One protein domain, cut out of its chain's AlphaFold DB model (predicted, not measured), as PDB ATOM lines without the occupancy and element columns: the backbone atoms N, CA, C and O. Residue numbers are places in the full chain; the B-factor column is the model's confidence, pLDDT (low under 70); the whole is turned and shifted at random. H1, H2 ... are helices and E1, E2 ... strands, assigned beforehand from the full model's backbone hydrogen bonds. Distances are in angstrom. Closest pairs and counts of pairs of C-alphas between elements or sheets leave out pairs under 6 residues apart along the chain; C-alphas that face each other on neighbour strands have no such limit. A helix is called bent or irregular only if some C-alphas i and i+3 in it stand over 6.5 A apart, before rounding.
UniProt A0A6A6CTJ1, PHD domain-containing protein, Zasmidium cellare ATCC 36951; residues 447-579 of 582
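This is residues 447 to 579 of the 582 residues of the protein "PHD domain-containing protein" of Zasmidium cellare ATCC 36951 (UniProt A0A6A6CTJ1). Little of this domain is regular structure: loops join a side made of long H2 and short H1 to a side with the small hairpin E1 and E2 and then H4, with H5 between H2 and H4. The 133 printed residues, mostly helix by class, have 53 in named elements, in the order H1 H2 H3 E1 E2 H4 H5. The whole is compact, radius of gyration of the C-alphas 14.9 A, spanning 39 by 35 by 30 A.

H1, residues 447 to 451, touches H2, residues 460 to 478, at 462 to 470 alone; their closest C-alphas, Ala 451 and Ala 466, are 4.9 A apart. H3, residues 499 to 503, is apart from H2. E1, residues 527 to 529, and E2, residues 537 to 540, form an antiparallel hairpin; N 528 and O 539, 2.9 A apart, are within hydrogen-bond range. H4, residues 541 to 547, is irregular, C-alphas 543 and 546 being 9.5 A apart. H5, residues 568 to 577, is close but not clearly touching H4, closest C-alphas Ile 544 and Arg 570, 6.4 A. Every O i to N i+4 pair is within range in H1, H2, H3 and H5; H4 has 1 of 3, and 2 of 4 O i to N i+3 pairs.

H1 begins at C-alpha 447 (-38.136, -66.888, -49.698). H2 measures 27.1 A and H5 14.2 A, ending at C-alpha 577 (-32.625, -49.722, -55.205).

The printed part has no cut. The links H2 to H3, H3 to E1 and H4 to H5 are long. The pLDDT is under 70 at residues 480 to 485 and 488 to 490.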
ATOM      1  N   LEU A 447     -38.107 -67.841 -50.812       95.94
ATOM      2  CA  LEU A 447     -38.136 -66.888 -49.698       95.94
ATOM      3  C   LEU A 447     -36.975 -65.882 -49.767       95.94
ATOM      4  O   LEU A 447     -37.191 -64.682 -49.600       95.94
ATOM      5  N   ASP A 448     -35.774 -66.373 -50.066       95.88
ATOM      6  CA  ASP A 448     -34.542 -65.603 -50.268       95.88
ATOM      7  C   ASP A 448     -34.666 -64.613 -51.444       95.88
ATOM      8  O   ASP A 448     -34.470 -63.407 -51.277       95.88
ATOM      9  N   ARG A 449     -35.134 -65.075 -52.612       95.56
ATOM     10  CA  ARG A 449     -35.373 -64.211 -53.786       95.56
ATOM     11  C   ARG A 449     -36.396 -63.100 -53.508       95.56
ATOM     12  O   ARG A 449     -36.222 -61.968 -53.959       95.56
ATOM     13  N   ILE A 450     -37.441 -63.376 -52.722       95.56
ATOM     14  CA  ILE A 450     -38.397 -62.345 -52.278       95.56
ATOM     15  C   ILE A 450     -37.730 -61.384 -51.276       95.56
ATOM     16  O   ILE A 450     -37.912 -60.170 -51.388       95.56
ATOM     17  N   ALA A 451     -36.933 -61.883 -50.327       93.56
ATOM     18  CA  ALA A 451     -36.190 -61.068 -49.357       93.56
ATOM     19  C   ALA A 451     -35.152 -60.136 -50.020       93.56
ATOM     20  O   ALA A 451     -34.920 -59.025 -49.534       93.56
ATOM     21  N   ARG A 452     -34.584 -60.534 -51.167       92.12
ATOM     22  CA  ARG A 452     -33.746 -59.679 -52.029       92.12
ATOM     23  C   ARG A 452     -34.521 -58.710 -52.933       92.12
ATOM     24  O   ARG A 452     -33.905 -57.805 -53.474       92.12
ATOM     25  N   GLY A 453     -35.840 -58.852 -53.076       91.75
ATOM     26  CA  GLY A 453     -36.649 -57.999 -53.959       91.75
ATOM     27  C   GLY A 453     -36.697 -58.452 -55.424       91.75
ATOM     28  O   GLY A 453     -37.189 -57.721 -56.276       91.75
ATOM     29  N   GLU A 454     -36.251 -59.664 -55.753       93.12
ATOM     30  CA  GLU A 454     -36.343 -60.188 -57.125       93.12
ATOM     31  C   GLU A 454     -37.785 -60.548 -57.525       93.12
ATOM     32  O   GLU A 454     -38.135 -60.521 -58.701       93.12
ATOM     33  N   ILE A 455     -38.627 -60.927 -56.554       94.75
ATOM     34  CA  ILE A 455     -39.979 -61.452 -56.795       94.75
ATOM     35  C   ILE A 455     -40.975 -60.828 -55.808       94.75
ATOM     36  O   ILE A 455     -40.720 -60.773 -54.605       94.75
ATOM     37  N   LEU A 456     -42.157 -60.440 -56.298       95.00
ATOM     38  CA  LEU A 456     -43.286 -60.042 -55.449       95.00
ATOM     39  C   LEU A 456     -43.840 -61.234 -54.640       95.00
ATOM     40  O   LEU A 456     -44.178 -62.270 -55.227       95.00
ATOM     41  N   PRO A 457     -44.050 -61.099 -53.316       95.19
ATOM     42  CA  PRO A 457     -44.726 -62.124 -52.531       95.19
ATOM     43  C   PRO A 457     -46.191 -62.252 -52.963       95.19
ATOM     44  O   PRO A 457     -46.944 -61.278 -52.976       95.19
ATOM     45  N   LYS A 458     -46.617 -63.479 -53.285       95.94
ATOM     46  CA  LYS A 458     -47.983 -63.776 -53.760       95.94
ATOM     47  C   LYS A 458     -49.039 -63.848 -52.647       95.94
ATOM     48  O   LYS A 458     -50.227 -63.857 -52.949       95.94
ATOM     49  N   SER A 459     -48.639 -63.897 -51.374       96.00
ATOM     50  CA  SER A 459     -49.553 -63.975 -50.222       96.00
ATOM     51  C   SER A 459     -49.009 -63.231 -48.997       96.00
ATOM     52  O   SER A 459     -47.799 -63.017 -48.874       96.00
ATOM     53  N   LYS A 460     -49.900 -62.855 -48.067       93.88
ATOM     54  CA  LYS A 460     -49.522 -62.116 -46.850       93.88
ATOM     55  C   LYS A 460     -48.553 -62.878 -45.931       93.88
ATOM     56  O   LYS A 460     -47.532 -62.287 -45.585       93.88
ATOM     57  N   PRO A 461     -48.755 -64.178 -45.619       95.75
ATOM     58  CA  PRO A 461     -47.781 -64.949 -44.841       95.75
ATOM     59  C   PRO A 461     -46.391 -64.986 -45.488       95.75
ATOM     60  O   PRO A 461     -45.391 -64.861 -44.789       95.75
ATOM     61  N   LEU A 462     -46.321 -65.089 -46.823       94.75
ATOM     62  CA  LEU A 462     -45.057 -65.123 -47.560       94.75
ATOM     63  C   LEU A 462     -44.329 -63.767 -47.536       94.75
ATOM     64  O   LEU A 462     -43.108 -63.741 -47.420       94.75
ATOM     65  N   ALA A 463     -45.056 -62.645 -47.584       93.62
ATOM     66  CA  ALA A 463     -44.468 -61.310 -47.427       93.62
ATOM     67  C   ALA A 463     -43.902 -61.088 -46.016       93.62
ATOM     68  O   ALA A 463     -42.771 -60.625 -45.873       93.62
ATOM     69  N   THR A 464     -44.661 -61.463 -44.980       92.56
ATOM     70  CA  THR A 464     -44.215 -61.382 -43.580       92.56
ATOM     71  C   THR A 464     -43.000 -62.278 -43.331       92.56
ATOM     72  O   THR A 464     -42.020 -61.822 -42.743       92.56
ATOM     73  N   ALA A 465     -43.013 -63.518 -43.833       94.00
ATOM     74  CA  ALA A 465     -41.878 -64.432 -43.733       94.00
ATOM     75  C   ALA A 465     -40.633 -63.899 -44.465       94.00
ATOM     76  O   ALA A 465     -39.538 -63.950 -43.912       94.00
ATOM     77  N   ALA A 466     -40.784 -63.341 -45.672       93.44
ATOM     78  CA  ALA A 466     -39.658 -62.805 -46.438       93.44
ATOM     79  C   ALA A 466     -39.063 -61.528 -45.818       93.44
ATOM     80  O   ALA A 466     -37.851 -61.344 -45.859       93.44
ATOM     81  N   SER A 467     -39.886 -60.669 -45.207       91.06
ATOM     82  CA  SER A 467     -39.395 -59.508 -44.450       91.06
ATOM     83  C   SER A 467     -38.640 -59.958 -43.187       91.06
ATOM     84  O   SER A 467     -37.487 -59.577 -42.996       91.06
ATOM     85  N   ALA A 468     -39.191 -60.888 -42.394       91.31
ATOM     86  CA  ALA A 468     -38.481 -61.473 -41.247       91.31
ATOM     87  C   ALA A 468     -37.165 -62.182 -41.648       91.31
ATOM     88  O   ALA A 468     -36.164 -62.115 -40.927       91.31
ATOM     89  N   HIS A 469     -37.136 -62.818 -42.823       93.62
ATOM     90  CA  HIS A 469     -35.921 -63.397 -43.389       93.62
ATOM     91  C   HIS A 469     -34.898 -62.314 -43.780       93.62
ATOM     92  O   HIS A 469     -33.749 -62.405 -43.348       93.62
ATOM     93  N   ARG A 470     -35.309 -61.244 -44.487       91.44
ATOM     94  CA  ARG A 470     -34.435 -60.095 -44.810       91.44
ATOM     95  C   ARG A 470     -33.840 -59.472 -43.544       91.44
ATOM     96  O   ARG A 470     -32.634 -59.251 -43.503       91.44
ATOM     97  N   HIS A 471     -34.641 -59.263 -42.498       89.38
ATOM     98  CA  HIS A 471     -34.166 -58.763 -41.202       89.38
ATOM     99  C   HIS A 471     -33.064 -59.653 -40.609       89.38
ATOM    100  O   HIS A 471     -32.028 -59.160 -40.169       89.38
ATOM    101  N   THR A 472     -33.251 -60.974 -40.658       91.00
ATOM    102  CA  THR A 472     -32.273 -61.953 -40.153       91.00
ATOM    103  C   THR A 472     -30.958 -61.912 -40.946       91.00
ATOM    104  O   THR A 472     -29.882 -61.958 -40.349       91.00
ATOM    105  N   LEU A 473     -31.025 -61.781 -42.276       90.25
ATOM    106  CA  LEU A 473     -29.845 -61.642 -43.141       90.25
ATOM    107  C   LEU A 473     -29.087 -60.330 -42.877       90.25
ATOM    108  O   LEU A 473     -27.860 -60.335 -42.771       90.25
ATOM    109  N   LEU A 474     -29.808 -59.217 -42.720       87.12
ATOM    110  CA  LEU A 474     -29.234 -57.902 -42.424       87.12
ATOM    111  C   LEU A 474     -28.558 -57.871 -41.044       87.12
ATOM    112  O   LEU A 474     -27.417 -57.421 -40.932       87.12
ATOM    113  N   LEU A 475     -29.205 -58.436 -40.015       86.31
ATOM    114  CA  LEU A 475     -28.597 -58.631 -38.695       86.31
ATOM    115  C   LEU A 475     -27.309 -59.457 -38.788       86.31
ATOM    116  O   LEU A 475     -26.294 -59.050 -38.229       86.31
ATOM    117  N   ALA A 476     -27.310 -60.570 -39.529       88.62
ATOM    118  CA  ALA A 476     -26.117 -61.401 -39.703       88.62
ATOM    119  C   ALA A 476     -24.965 -60.650 -40.402       88.62
ATOM    120  O   ALA A 476     -23.811 -60.774 -39.991       88.62
ATOM    121  N   ALA A 477     -25.271 -59.832 -41.414       86.44
ATOM    122  CA  ALA A 477     -24.287 -59.018 -42.126       86.44
ATOM    123  C   ALA A 477     -23.727 -57.855 -41.275       86.44
ATOM    124  O   ALA A 477     -22.543 -57.525 -41.380       86.44
ATOM    125  N   HIS A 478     -24.542 -57.247 -40.405       82.69
ATOM    126  CA  HIS A 478     -24.161 -56.073 -39.605       82.69
ATOM    127  C   HIS A 478     -23.795 -56.372 -38.140       82.69
ATOM    128  O   HIS A 478     -23.382 -55.451 -37.432       82.69
ATOM    129  N   ALA A 479     -23.823 -57.638 -37.703       76.25
ATOM    130  CA  ALA A 479     -23.523 -58.106 -36.337       76.25
ATOM    131  C   ALA A 479     -22.157 -57.673 -35.748       76.25
ATOM    132  O   ALA A 479     -21.872 -57.939 -34.582       76.25
ATOM    133  N   ARG A 480     -21.290 -57.028 -36.540       69.62
ATOM    134  CA  ARG A 480     -19.985 -56.489 -36.122       69.62
ATOM    135  C   ARG A 480     -19.957 -54.968 -35.906       69.62
ATOM    136  O   ARG A 480     -18.901 -54.464 -35.540       69.62
ATOM    137  N   LYS A 481     -21.037 -54.226 -36.200       64.31
ATOM    138  CA  LYS A 481     -20.995 -52.749 -36.309       64.31
ATOM    139  C   LYS A 481     -21.792 -51.985 -35.247       64.31
ATOM    140  O   LYS A 481     -21.294 -50.973 -34.766       64.31
ATOM    141  N   THR A 482     -22.982 -52.438 -34.855       57.69
ATOM    142  CA  THR A 482     -23.810 -51.785 -33.819       57.69
ATOM    143  C   THR A 482     -24.631 -52.808 -33.033       57.69
ATOM    144  O   THR A 482     -24.864 -53.918 -33.503       57.69
ATOM    145  N   HIS A 483     -25.077 -52.433 -31.828       58.69
ATOM    146  CA  HIS A 483     -25.934 -53.281 -30.986       58.69
ATOM    147  C   HIS A 483     -27.391 -53.332 -31.487       58.69
ATOM    148  O   HIS A 483     -28.074 -54.333 -31.300       58.69
ATOM    149  N   HIS A 484     -27.841 -52.254 -32.142       63.69
ATOM    150  CA  HIS A 484     -29.155 -52.105 -32.770       63.69
ATOM    151  C   HIS A 484     -28.996 -51.302 -34.078       63.69
ATOM    152  O   HIS A 484     -29.035 -50.073 -34.055       63.69
ATOM    153  N   PRO A 485     -28.711 -51.934 -35.225       68.81
ATOM    154  CA  PRO A 485     -28.772 -51.260 -36.522       68.81
ATOM    155  C   PRO A 485     -30.228 -51.030 -36.958       68.81
ATOM    156  O   PRO A 485     -30.971 -51.991 -37.134       68.81
ATOM    157  N   ASP A 486     -30.613 -49.772 -37.199       71.25
ATOM    158  CA  ASP A 486     -31.745 -49.492 -38.092       71.25
ATOM    159  C   ASP A 486     -31.319 -49.867 -39.522       71.25
ATOM    160  O   ASP A 486     -30.240 -49.481 -39.984       71.25
ATOM    161  N   PHE A 487     -32.166 -50.612 -40.224       73.81
ATOM    162  CA  PHE A 487     -31.970 -50.999 -41.616       73.81
ATOM    163  C   PHE A 487     -33.044 -50.351 -42.494       73.81
ATOM    164  O   PHE A 487     -34.090 -50.971 -42.732       73.81
ATOM    165  N   PRO A 488     -32.816 -49.132 -43.015       64.88
ATOM    166  CA  PRO A 488     -33.646 -48.631 -44.097       64.88
ATOM    167  C   PRO A 488     -33.602 -49.625 -45.280       64.88
ATOM    168  O   PRO A 488     -32.545 -50.194 -45.571       64.88
ATOM    169  N   PRO A 489     -34.734 -49.881 -45.953       62.81
ATOM    170  CA  PRO A 489     -36.024 -49.224 -45.742       62.81
ATOM    171  C   PRO A 489     -36.922 -49.839 -44.647       62.81
ATOM    172  O   PRO A 489     -37.884 -49.192 -44.257       62.81
ATOM    173  N   GLU A 490     -36.679 -51.072 -44.181       66.75
ATOM    174  CA  GLU A 490     -37.743 -51.902 -43.569       66.75
ATOM    175  C   GLU A 490     -37.726 -52.068 -42.048       66.75
ATOM    176  O   GLU A 490     -38.737 -52.498 -41.490       66.75
ATOM    177  N   PHE A 491     -36.597 -51.841 -41.372       73.38
ATOM    178  CA  PHE A 491     -36.447 -52.241 -39.968       73.38
ATOM    179  C   PHE A 491     -35.930 -51.097 -39.106       73.38
ATOM    180  O   PHE A 491     -34.748 -50.766 -39.141       73.38
ATOM    181  N   TYR A 492     -36.825 -50.547 -38.290       77.50
ATOM    182  CA  TYR A 492     -36.486 -49.635 -37.202       77.50
ATOM    183  C   TYR A 492     -36.582 -50.409 -35.889       77.50
ATOM    184  O   TYR A 492     -37.650 -50.943 -35.564       77.50
ATOM    185  N   ASP A 493     -35.487 -50.509 -35.136       76.44
ATOM    186  CA  ASP A 493     -35.540 -51.125 -33.809       76.44
ATOM    187  C   ASP A 493     -36.191 -50.139 -32.832       76.44
ATOM    188  O   ASP A 493     -35.855 -48.952 -32.798       76.44
ATOM    189  N   ARG A 494     -37.096 -50.619 -31.969       78.12
ATOM    190  CA  ARG A 494     -37.678 -49.771 -30.922       78.12
ATOM    191  C   ARG A 494     -36.611 -49.238 -29.951       78.12
ATOM    192  O   ARG A 494     -36.832 -48.206 -29.323       78.12
ATOM    193  N   ALA A 495     -35.461 -49.908 -29.850       80.25
ATOM    194  CA  ALA A 495     -34.297 -49.450 -29.095       80.25
ATOM    195  C   ALA A 495     -33.622 -48.185 -29.672       80.25
ATOM    196  O   ALA A 495     -32.943 -47.484 -28.924       80.25
ATOM    197  N   ASN A 496     -33.825 -47.870 -30.958       79.38
ATOM    198  CA  ASN A 496     -33.205 -46.727 -31.646       79.38
ATOM    199  C   ASN A 496     -34.035 -45.433 -31.595       79.38
ATOM    200  O   ASN A 496     -33.622 -44.390 -32.110       79.38
ATOM    201  N   PHE A 497     -35.199 -45.467 -30.947       81.62
ATOM    202  CA  PHE A 497     -35.957 -44.265 -30.615       81.62
ATOM    203  C   PHE A 497     -35.432 -43.636 -29.328       81.62
ATOM    204  O   PHE A 497     -35.167 -44.332 -28.345       81.62
ATOM    205  N   SER A 498     -35.330 -42.303 -29.292       84.06
ATOM    206  CA  SER A 498     -35.047 -41.630 -28.025       84.06
ATOM    207  C   SER A 498     -36.215 -41.834 -27.052       84.06
ATOM    208  O   SER A 498     -37.352 -42.093 -27.457       84.06
ATOM    209  N   LYS A 499     -35.962 -41.696 -25.745       85.62
ATOM    210  CA  LYS A 499     -37.028 -41.791 -24.730       85.62
ATOM    211  C   LYS A 499     -38.132 -40.758 -24.966       85.62
ATOM    212  O   LYS A 499     -39.296 -41.057 -24.725       85.62
ATOM    213  N   ASP A 500     -37.762 -39.590 -25.484       85.75
ATOM    214  CA  ASP A 500     -38.691 -38.514 -25.809       85.75
ATOM    215  C   ASP A 500     -39.519 -38.851 -27.052       85.75
ATOM    216  O   ASP A 500     -40.681 -38.468 -27.121       85.75
ATOM    217  N   ASP A 501     -38.964 -39.579 -28.022       84.19
ATOM    218  CA  ASP A 501     -39.729 -40.075 -29.171       84.19
ATOM    219  C   ASP A 501     -40.689 -41.180 -28.734       84.19
ATOM    220  O   ASP A 501     -41.868 -41.100 -29.035       84.19
ATOM    221  N   LEU A 502     -40.237 -42.140 -27.919       80.56
ATOM    222  CA  LEU A 502     -41.101 -43.184 -27.349       80.56
ATOM    223  C   LEU A 502     -42.218 -42.649 -26.438       80.56
ATOM    224  O   LEU A 502     -43.198 -43.360 -26.210       80.56
ATOM    225  N   ALA A 503     -42.068 -41.434 -25.904       83.88
ATOM    226  CA  ALA A 503     -43.087 -40.733 -25.126       83.88
ATOM    227  C   ALA A 503     -44.067 -39.916 -25.993       83.88
ATOM    228  O   ALA A 503     -45.138 -39.543 -25.511       83.88
ATOM    229  N   LYS A 504     -43.730 -39.638 -27.260       80.00
ATOM    230  CA  LYS A 504     -44.609 -38.983 -28.238       80.00
ATOM    231  C   LYS A 504     -45.325 -40.057 -29.057       80.00
ATOM    232  O   LYS A 504     -44.718 -41.020 -29.505       80.00
ATOM    233  N   GLN A 505     -46.606 -39.861 -29.350       74.38
ATOM    234  CA  GLN A 505     -47.340 -40.750 -30.267       74.38
ATOM    235  C   GLN A 505     -47.008 -40.496 -31.753       74.38
ATOM    236  O   GLN A 505     -47.500 -41.209 -32.622       74.38
ATOM    237  N   ASN A 506     -46.154 -39.503 -32.041       78.81
ATOM    238  CA  ASN A 506     -45.828 -39.050 -33.391       78.81
ATOM    239  C   ASN A 506     -44.342 -39.279 -33.697       78.81
ATOM    240  O   ASN A 506     -43.550 -38.335 -33.734       78.81
ATOM    241  N   VAL A 507     -43.951 -40.545 -33.866       90.00
ATOM    242  CA  VAL A 507     -42.562 -40.920 -34.166       90.00
ATOM    243  C   VAL A 507     -42.357 -40.964 -35.675       90.00
ATOM    244  O   VAL A 507     -42.918 -41.811 -36.361       90.00
ATOM    245  N   VAL A 508     -41.529 -40.073 -36.212       89.25
ATOM    246  CA  VAL A 508     -41.253 -40.029 -37.653       89.25
ATOM    247  C   VAL A 508     -40.169 -41.042 -38.037       89.25
ATOM    248  O   VAL A 508     -39.032 -40.941 -37.566       89.25
ATOM    249  N   ARG A 509     -40.509 -42.001 -38.909       90.44
ATOM    250  CA  ARG A 509     -39.571 -42.882 -39.635       90.44
ATOM    251  C   ARG A 509     -40.177 -43.275 -40.976       90.44
ATOM    252  O   ARG A 509     -40.969 -44.217 -41.061       90.44
ATOM    253  N   CYS A 510     -39.804 -42.560 -42.030       91.62
ATOM    254  CA  CYS A 510     -40.233 -42.885 -43.386       91.62
ATOM    255  C   CYS A 510     -39.252 -43.850 -44.085       91.62
ATOM    256  O   CYS A 510     -38.070 -43.885 -43.745       91.62
ATOM    257  N   LEU A 511     -39.734 -44.591 -45.097       90.38
ATOM    258  CA  LEU A 511     -38.953 -45.515 -45.944       90.38
ATOM    259  C   LEU A 511     -37.666 -44.891 -46.518       90.38
ATOM    260  O   LEU A 511     -36.673 -45.592 -46.686       90.38
ATOM    261  N   CYS A 512     -37.676 -43.583 -46.798       87.88
ATOM    262  CA  CYS A 512     -36.528 -42.811 -47.289       87.88
ATOM    263  C   CYS A 512     -35.432 -42.548 -46.235       87.88
ATOM    264  O   CYS A 512     -34.405 -41.964 -46.563       87.88
ATOM    265  N   GLY A 513     -35.638 -42.944 -44.975       87.31
ATOM    266  CA  GLY A 513     -34.724 -42.670 -43.863       87.31
ATOM    267  C   GLY A 513     -35.008 -41.367 -43.106       87.31
ATOM    268  O   GLY A 513     -34.399 -41.146 -42.062       87.31
ATOM    269  N   ASP A 514     -35.951 -40.538 -43.567       87.88
ATOM    270  CA  ASP A 514     -36.310 -39.284 -42.892       87.88
ATOM    271  C   ASP A 514     -36.842 -39.554 -41.467       87.88
ATOM    272  O   ASP A 514     -37.760 -40.358 -41.254       87.88
ATOM    273  N   THR A 515     -36.233 -38.883 -40.481       88.06
ATOM    274  CA  THR A 515     -36.439 -39.104 -39.031       88.06
ATOM    275  C   THR A 515     -37.183 -37.970 -38.320       88.06
ATOM    276  O   THR A 515     -37.404 -38.046 -37.107       88.06
ATOM    277  N   LYS A 516     -37.553 -36.915 -39.053       86.25
ATOM    278  CA  LYS A 516     -38.183 -35.690 -38.547       86.25
ATOM    279  C   LYS A 516     -39.248 -35.187 -39.515       86.25
ATOM    280  O   LYS A 516     -39.127 -35.369 -40.722       86.25
ATOM    281  N   ASP A 517     -40.243 -34.510 -38.957       84.56
ATOM    282  CA  ASP A 517     -41.117 -33.599 -39.695       84.56
ATOM    283  C   ASP A 517     -40.325 -32.317 -39.998       84.56
ATOM    284  O   ASP A 517     -40.356 -31.341 -39.244       84.56
ATOM    285  N   ASP A 518     -39.513 -32.371 -41.054       71.69
ATOM    286  CA  ASP A 518     -38.754 -31.223 -41.541       71.69
ATOM    287  C   ASP A 518     -39.716 -30.272 -42.266       71.69
ATOM    288  O   ASP A 518     -39.961 -30.410 -43.464       71.69
ATOM    289  N   LYS A 519     -40.248 -29.302 -41.507       74.50
ATOM    290  CA  LYS A 519     -41.209 -28.253 -41.916       74.50
ATOM    291  C   LYS A 519     -40.632 -27.248 -42.917       74.50
ATOM    292  O   LYS A 519     -40.543 -26.048 -42.655       74.50
ATOM    293  N   ASN A 520     -40.166 -27.764 -44.041       77.50
ATOM    294  CA  ASN A 520     -39.624 -27.017 -45.150       77.50
ATOM    295  C   ASN A 520     -40.768 -26.725 -46.136       77.50
ATOM    296  O   ASN A 520     -41.157 -27.646 -46.849       77.50
ATOM    297  N   PRO A 521     -41.252 -25.475 -46.263       73.75
ATOM    298  CA  PRO A 521     -42.397 -25.148 -47.120       73.75
ATOM    299  C   PRO A 521     -42.137 -25.343 -48.626       73.75
ATOM    300  O   PRO A 521     -43.045 -25.209 -49.439       73.75
ATOM    301  N   LEU A 522     -40.901 -25.668 -49.027       71.56
ATOM    302  CA  LEU A 522     -40.565 -26.106 -50.389       71.56
ATOM    303  C   LEU A 522     -40.773 -27.619 -50.604       71.56
ATOM    304  O   LEU A 522     -40.626 -28.105 -51.724       71.56
ATOM    305  N   ARG A 523     -41.043 -28.371 -49.530       71.06
ATOM    306  CA  ARG A 523     -41.250 -29.826 -49.484       71.06
ATOM    307  C   ARG A 523     -42.275 -30.209 -48.404       71.06
ATOM    308  O   ARG A 523     -42.077 -31.207 -47.711       71.06
ATOM    309  N   ASP A 524     -43.360 -29.440 -48.284       78.19
ATOM    310  CA  ASP A 524     -44.532 -29.821 -47.487       78.19
ATOM    311  C   ASP A 524     -45.149 -31.092 -48.105       78.19
ATOM    312  O   ASP A 524     -45.944 -31.041 -49.043       78.19
ATOM    313  N   ARG A 525     -44.693 -32.253 -47.621       87.06
ATOM    314  CA  ARG A 525     -45.158 -33.587 -48.009       87.06
ATOM    315  C   ARG A 525     -46.199 -34.067 -47.009       87.06
ATOM    316  O   ARG A 525     -45.996 -33.950 -45.802       87.06
ATOM    317  N   ASP A 526     -47.277 -34.663 -47.506       92.44
ATOM    318  CA  ASP A 526     -48.297 -35.256 -46.645       92.44
ATOM    319  C   ASP A 526     -47.721 -36.427 -45.838       92.44
ATOM    320  O   ASP A 526     -47.024 -37.298 -46.365       92.44
ATOM    321  N   TRP A 527     -48.052 -36.476 -44.549       93.25
ATOM    322  CA  TRP A 527     -47.640 -37.529 -43.623       93.25
ATOM    323  C   TRP A 527     -48.843 -38.368 -43.185       93.25
ATOM    324  O   TRP A 527     -49.890 -37.820 -42.841       93.25
ATOM    325  N   VAL A 528     -48.674 -39.689 -43.090       95.00
ATOM    326  CA  VAL A 528     -49.668 -40.601 -42.495       95.00
ATOM    327  C   VAL A 528     -49.051 -41.426 -41.362       95.00
ATOM    328  O   VAL A 528     -47.934 -41.938 -41.480       95.00
ATOM    329  N   GLY A 529     -49.766 -41.518 -40.239       95.06
ATOM    330  CA  GLY A 529     -49.383 -42.279 -39.048       95.06
ATOM    331  C   GLY A 529     -49.952 -43.696 -39.063       95.06
ATOM    332  O   GLY A 529     -51.082 -43.903 -39.482       95.06
ATOM    333  N   CYS A 530     -49.174 -44.681 -38.613       95.00
ATOM    334  CA  CYS A 530     -49.595 -46.082 -38.534       95.00
ATOM    335  C   CYS A 530     -50.605 -46.328 -37.397       95.00
ATOM    336  O   CYS A 530     -50.229 -46.237 -36.225       95.00
ATOM    337  N   ASP A 531     -51.827 -46.750 -37.738       95.06
ATOM    338  CA  ASP A 531     -52.957 -46.949 -36.809       95.06
ATOM    339  C   ASP A 531     -52.789 -48.129 -35.835       95.06
ATOM    340  O   ASP A 531     -53.547 -48.296 -34.879       95.06
ATOM    341  N   ASN A 532     -51.752 -48.952 -36.016       92.94
ATOM    342  CA  ASN A 532     -51.339 -49.884 -34.974       92.94
ATOM    343  C   ASN A 532     -50.814 -49.088 -33.767       92.94
ATOM    344  O   ASN A 532     -49.685 -48.598 -33.802       92.94
ATOM    345  N   GLU A 533     -51.591 -49.042 -32.678       89.88
ATOM    346  CA  GLU A 533     -51.286 -48.356 -31.405       89.88
ATOM    347  C   GLU A 533     -49.857 -48.589 -30.883       89.88
ATOM    348  O   GLU A 533     -49.267 -47.737 -30.219       89.88
ATOM    349  N   LYS A 534     -49.286 -49.772 -31.151       87.69
ATOM    350  CA  LYS A 534     -47.936 -50.144 -30.701       87.69
ATOM    351  C   LYS A 534     -46.839 -49.600 -31.612       87.69
ATOM    352  O   LYS A 534     -45.681 -49.588 -31.201       87.69
ATOM    353  N   CYS A 535     -47.183 -49.194 -32.828       89.25
ATOM    354  CA  CYS A 535     -46.283 -48.651 -33.834       89.25
ATOM    355  C   CYS A 535     -46.220 -47.121 -33.745       89.25
ATOM    356  O   CYS A 535     -45.171 -46.608 -33.365       89.25
ATOM    357  N   GLY A 536     -47.306 -46.404 -34.066       89.56
ATOM    358  CA  GLY A 536     -47.341 -44.930 -34.044       89.56
ATOM    359  C   GLY A 536     -46.323 -44.243 -34.971       89.56
ATOM    360  O   GLY A 536     -45.964 -43.085 -34.755       89.56
ATOM    361  N   VAL A 537     -45.804 -44.966 -35.972       92.44
ATOM    362  CA  VAL A 537     -44.788 -44.454 -36.901       92.44
ATOM    363  C   VAL A 537     -45.439 -43.664 -38.032       92.44
ATOM    364  O   VAL A 537     -46.338 -44.175 -38.698       92.44
ATOM    365  N   TRP A 538     -44.938 -42.453 -38.272       94.31
ATOM    366  CA  TRP A 538     -45.363 -41.558 -39.350       94.31
ATOM    367  C   TRP A 538     -44.430 -41.647 -40.562       94.31
ATOM    368  O   TRP A 538     -43.203 -41.681 -40.412       94.31
ATOM    369  N   GLN A 539     -45.021 -41.703 -41.760       94.25
ATOM    370  CA  GLN A 539     -44.336 -41.890 -43.047       94.25
ATOM    371  C   GLN A 539     -44.932 -40.946 -44.107       94.25
ATOM    372  O   GLN A 539     -46.145 -40.747 -44.129       94.25
ATOM    373  N   HIS A 540     -44.101 -40.375 -44.987       93.94
ATOM    374  CA  HIS A 540     -44.568 -39.584 -46.130       93.94
ATOM    375  C   HIS A 540     -45.456 -40.417 -47.063       93.94
ATOM    376  O   HIS A 540     -45.072 -41.532 -47.429       93.94
ATOM    377  N   VAL A 541     -46.590 -39.854 -47.486       94.62
ATOM    378  CA  VAL A 541     -47.582 -40.451 -48.398       94.62
ATOM    379  C   VAL A 541     -46.967 -40.802 -49.756       94.62
ATOM    380  O   VAL A 541     -47.176 -41.903 -50.266       94.62
ATOM    381  N   ASP A 542     -46.141 -39.919 -50.311       92.62
ATOM    382  CA  ASP A 542     -45.428 -40.118 -51.579       92.62
ATOM    383  C   ASP A 542     -44.383 -41.246 -51.514       92.62
ATOM    384  O   ASP A 542     -44.207 -41.985 -52.482       92.62
ATOM    385  N   CYS A 543     -43.738 -41.454 -50.364       92.06
ATOM    386  CA  CYS A 543     -42.709 -42.487 -50.216       92.06
ATOM    387  C   CYS A 543     -43.275 -43.913 -50.098       92.06
ATOM    388  O   CYS A 543     -42.553 -44.870 -50.382       92.06
ATOM    389  N   ILE A 544     -44.536 -44.059 -49.674       93.75
ATOM    390  CA  ILE A 544     -45.274 -45.333 -49.520       93.75
ATOM    391  C   ILE A 544     -46.264 -45.596 -50.674       93.75
ATOM    392  O   ILE A 544     -46.641 -46.746 -50.907       93.75
ATOM    393  N   GLY A 545     -46.663 -44.554 -51.414       91.31
ATOM    394  CA  GLY A 545     -47.398 -44.640 -52.677       91.31
ATOM    395  C   GLY A 545     -48.753 -45.347 -52.579       91.31
ATOM    396  O   GLY A 545     -49.580 -45.043 -51.721       91.31
ATOM    397  N   GLU A 546     -48.986 -46.322 -53.466       91.38
ATOM    398  CA  GLU A 546     -50.254 -47.067 -53.601       91.38
ATOM    399  C   GLU A 546     -50.746 -47.771 -52.318       91.38
ATOM    400  O   GLU A 546     -51.876 -48.259 -52.281       91.38
ATOM    401  N   ALA A 547     -49.913 -47.881 -51.278       91.19
ATOM    402  CA  ALA A 547     -50.290 -48.518 -50.023       91.19
ATOM    403  C   ALA A 547     -51.266 -47.678 -49.172       91.19
ATOM    404  O   ALA A 547     -51.975 -48.251 -48.336       91.19
ATOM    405  N   VAL A 548     -51.327 -46.354 -49.364       92.75
ATOM    406  CA  VAL A 548     -52.255 -45.467 -48.636       92.75
ATOM    407  C   VAL A 548     -53.698 -45.752 -49.075       92.75
ATOM    408  O   VAL A 548     -53.962 -45.826 -50.278       92.75
ATOM    409  N   PRO A 549     -54.655 -45.945 -48.147       90.38
ATOM    410  CA  PRO A 549     -56.059 -46.031 -48.527       90.38
ATOM    411  C   PRO A 549     -56.543 -44.676 -49.045       90.38
ATOM    412  O   PRO A 549     -56.188 -43.633 -48.504       90.38
ATOM    413  N   LYS A 550     -57.384 -44.689 -50.082       90.56
ATOM    414  CA  LYS A 550     -57.974 -43.455 -50.633       90.56
ATOM    415  C   LYS A 550     -58.942 -42.792 -49.649       90.56
ATOM    416  O   LYS A 550     -59.025 -41.570 -49.608       90.56
ATOM    417  N   ASP A 551     -59.611 -43.612 -48.842       90.06
ATOM    418  CA  ASP A 551     -60.560 -43.201 -47.813       90.06
ATOM    419  C   ASP A 551     -59.918 -43.432 -46.428       90.06
ATOM    420  O   ASP A 551     -60.198 -44.433 -45.763       90.06
ATOM    421  N   LEU A 552     -59.035 -42.523 -45.989       84.94
ATOM    422  CA  LEU A 552     -58.384 -42.599 -44.664       84.94
ATOM    423  C   LEU A 552     -59.394 -42.632 -43.497       84.94
ATOM    424  O   LEU A 552     -59.110 -43.220 -42.463       84.94
ATOM    425  N   ASP A 553     -60.601 -42.087 -43.685       87.31
ATOM    426  CA  ASP A 553     -61.703 -42.140 -42.708       87.31
ATOM    427  C   ASP A 553     -62.333 -43.545 -42.531       87.31
ATOM    428  O   ASP A 553     -63.289 -43.697 -41.764       87.31
ATOM    429  N   ARG A 554     -61.895 -44.558 -43.297       83.38
ATOM    430  CA  ARG A 554     -62.550 -45.883 -43.381       83.38
ATOM    431  C   ARG A 554     -61.627 -47.082 -43.201       83.38
ATOM    432  O   ARG A 554     -62.056 -48.065 -42.603       83.38
ATOM    433  N   ASP A 555     -60.425 -47.021 -43.763       91.50
ATOM    434  CA  ASP A 555     -59.493 -48.148 -43.832       91.50
ATOM    435  C   ASP A 555     -58.229 -47.846 -43.017       91.50
ATOM    436  O   ASP A 555     -57.456 -46.974 -43.411       91.50
ATOM    437  N   ASP A 556     -57.958 -48.626 -41.963       94.62
ATOM    438  CA  ASP A 556     -56.727 -48.513 -41.165       94.62
ATOM    439  C   ASP A 556     -55.473 -48.480 -42.065       94.62
ATOM    440  O   ASP A 556     -55.245 -49.378 -42.895       94.62
ATOM    441  N   TYR A 557     -54.609 -47.482 -41.881       95.62
ATOM    442  CA  TYR A 557     -53.283 -47.452 -42.474       95.62
ATOM    443  C   TYR A 557     -52.281 -48.198 -41.582       95.62
ATOM    444  O   TYR A 557     -51.890 -47.776 -40.493       95.62
ATOM    445  N   LEU A 558     -51.789 -49.321 -42.103       95.75
ATOM    446  CA  LEU A 558     -50.679 -50.064 -41.519       95.75
ATOM    447  C   LEU A 558     -49.404 -49.770 -42.310       95.75
ATOM    448  O   LEU A 558     -49.367 -49.990 -43.522       95.75
ATOM    449  N   CYS A 559     -48.351 -49.319 -41.626       94.69
ATOM    450  CA  CYS A 559     -47.031 -49.109 -42.222       94.69
ATOM    451  C   CYS A 559     -46.410 -50.417 -42.732       94.69
ATOM    452  O   CYS A 559     -46.846 -51.519 -42.387       94.69
ATOM    453  N   HIS A 560     -45.334 -50.305 -43.509       93.31
ATOM    454  CA  HIS A 560     -44.662 -51.446 -44.132       93.31
ATOM    455  C   HIS A 560     -44.165 -52.521 -43.142       93.31
ATOM    456  O   HIS A 560     -44.123 -53.693 -43.507       93.31
ATOM    457  N   MET A 561     -43.854 -52.163 -41.888       91.88
ATOM    458  CA  MET A 561     -43.513 -53.133 -40.834       91.88
ATOM    459  C   MET A 561     -44.737 -53.911 -40.325       91.88
ATOM    460  O   MET A 561     -44.618 -55.065 -39.918       91.88
ATOM    461  N   CYS A 562     -45.914 -53.279 -40.319       93.25
ATOM    462  CA  CYS A 562     -47.158 -53.858 -39.806       93.25
ATOM    463  C   CYS A 562     -47.930 -54.639 -40.881       93.25
ATOM    464  O   CYS A 562     -48.569 -55.644 -40.569       93.25
ATOM    465  N   ASP A 563     -47.845 -54.223 -42.150       95.31
ATOM    466  CA  ASP A 563     -48.335 -54.999 -43.291       95.31
ATOM    467  C   ASP A 563     -47.373 -54.958 -44.499       95.31
ATOM    468  O   ASP A 563     -47.627 -54.263 -45.491       95.31
ATOM    469  N   PRO A 564     -46.290 -55.762 -44.485       93.06
ATOM    470  CA  PRO A 564     -45.362 -55.856 -45.615       93.06
ATOM    471  C   PRO A 564     -46.003 -56.446 -46.884       93.06
ATOM    472  O   PRO A 564     -45.393 -56.405 -47.951       93.06
ATOM    473  N   PHE A 565     -47.225 -56.994 -46.815       95.12
ATOM    474  CA  PHE A 565     -47.956 -57.433 -48.006       95.12
ATOM    475  C   PHE A 565     -48.684 -56.279 -48.691       95.12
ATOM    476  O   PHE A 565     -48.699 -56.229 -49.922       95.12
ATOM    477  N   ARG A 566     -49.250 -55.336 -47.927       95.00
ATOM    478  CA  ARG A 566     -49.841 -54.100 -48.469       95.00
ATOM    479  C   ARG A 566     -48.781 -53.256 -49.181       95.00
ATOM    480  O   ARG A 566     -48.992 -52.847 -50.316       95.00
ATOM    481  N   HIS A 567     -47.600 -53.126 -48.577       94.62
ATOM    482  CA  HIS A 567     -46.462 -52.353 -49.105       94.62
ATOM    483  C   HIS A 567     -45.571 -53.113 -50.106       94.62
ATOM    484  O   HIS A 567     -44.527 -52.607 -50.511       94.62
ATOM    485  N   ARG A 568     -45.948 -54.327 -50.533       93.94
ATOM    486  CA  ARG A 568     -45.042 -55.264 -51.232       93.94
ATOM    487  C   ARG A 568     -44.410 -54.764 -52.539       93.94
ATOM    488  O   ARG A 568     -43.363 -55.286 -52.897       93.94
ATOM    489  N   ARG A 569     -45.034 -53.811 -53.246       93.88
ATOM    490  CA  ARG A 569     -44.473 -53.170 -54.455       93.88
ATOM    491  C   ARG A 569     -43.338 -52.216 -54.082       93.88
ATOM    492  O   ARG A 569     -42.191 -52.506 -54.396       93.88
ATOM    493  N   ARG A 570     -43.635 -51.193 -53.273       92.94
ATOM    494  CA  ARG A 570     -42.640 -50.229 -52.781       92.94
ATOM    495  C   ARG A 570     -41.498 -50.903 -52.013       92.94
ATOM    496  O   ARG A 570     -40.345 -50.538 -52.194       92.94
ATOM    497  N   LEU A 571     -41.781 -51.942 -51.220       91.38
ATOM    498  CA  LEU A 571     -40.723 -52.747 -50.596       91.38
ATOM    499  C   LEU A 571     -39.866 -53.497 -51.625       91.38
ATOM    500  O   LEU A 571     -38.663 -53.604 -51.429       91.38
ATOM    501  N   GLN A 572     -40.436 -54.007 -52.720       91.62
ATOM    502  CA  GLN A 572     -39.639 -54.614 -53.788       91.62
ATOM    503  C   GLN A 572     -38.732 -53.577 -54.463       91.62
ATOM    504  O   GLN A 572     -37.550 -53.848 -54.651       91.62
ATOM    505  N   GLU A 573     -39.271 -52.402 -54.789       90.88
ATOM    506  CA  GLU A 573     -38.532 -51.293 -55.399       90.88
ATOM    507  C   GLU A 573     -37.352 -50.872 -54.519       90.88
ATOM    508  O   GLU A 573     -36.211 -51.007 -54.946       90.88
ATOM    509  N   VAL A 574     -37.575 -50.507 -53.252       89.44
ATOM    510  CA  VAL A 574     -36.471 -50.039 -52.393       89.44
ATOM    511  C   VAL A 574     -35.508 -51.177 -51.999       89.44
ATOM    512  O   VAL A 574     -34.335 -50.930 -51.731       89.44
ATOM    513  N   ARG A 575     -35.935 -52.453 -52.038       89.81
ATOM    514  CA  ARG A 575     -35.008 -53.608 -51.978       89.81
ATOM    515  C   ARG A 575     -34.109 -53.700 -53.210       89.81
ATOM    516  O   ARG A 575     -32.955 -54.086 -53.053       89.81
ATOM    517  N   ARG A 576     -34.631 -53.397 -54.404       87.94
ATOM    518  CA  ARG A 576     -33.866 -53.354 -55.660       87.94
ATOM    519  C   ARG A 576     -32.903 -52.168 -55.657       87.94
ATOM    520  O   ARG A 576     -31.704 -52.402 -55.784       87.94
ATOM    521  N   GLU A 577     -33.404 -50.963 -55.374       86.44
ATOM    522  CA  GLU A 577     -32.625 -49.722 -55.205       86.44
ATOM    523  C   GLU A 577     -31.433 -49.955 -54.244       86.44
ATOM    524  O   GLU A 577     -30.275 -49.780 -54.618       86.44
ATOM    525  N   ALA A 578     -31.692 -50.464 -53.031       83.00
ATOM    526  CA  ALA A 578     -30.665 -50.711 -52.008       83.00
ATOM    527  C   ALA A 578     -29.702 -51.878 -52.313       83.00
ATOM    528  O   ALA A 578     -28.695 -52.032 -51.620       83.00
ATOM    529  N   ASN A 579     -30.004 -52.709 -53.315       81.50
ATOM    530  CA  ASN A 579     -29.131 -53.783 -53.791       81.50
ATOM    531  C   ASN A 579     -28.383 -53.398 -55.092       81.50
ATOM    532  O   ASN A 579     -27.645 -54.232 -55.610       81.50
TER     533      ASN A 579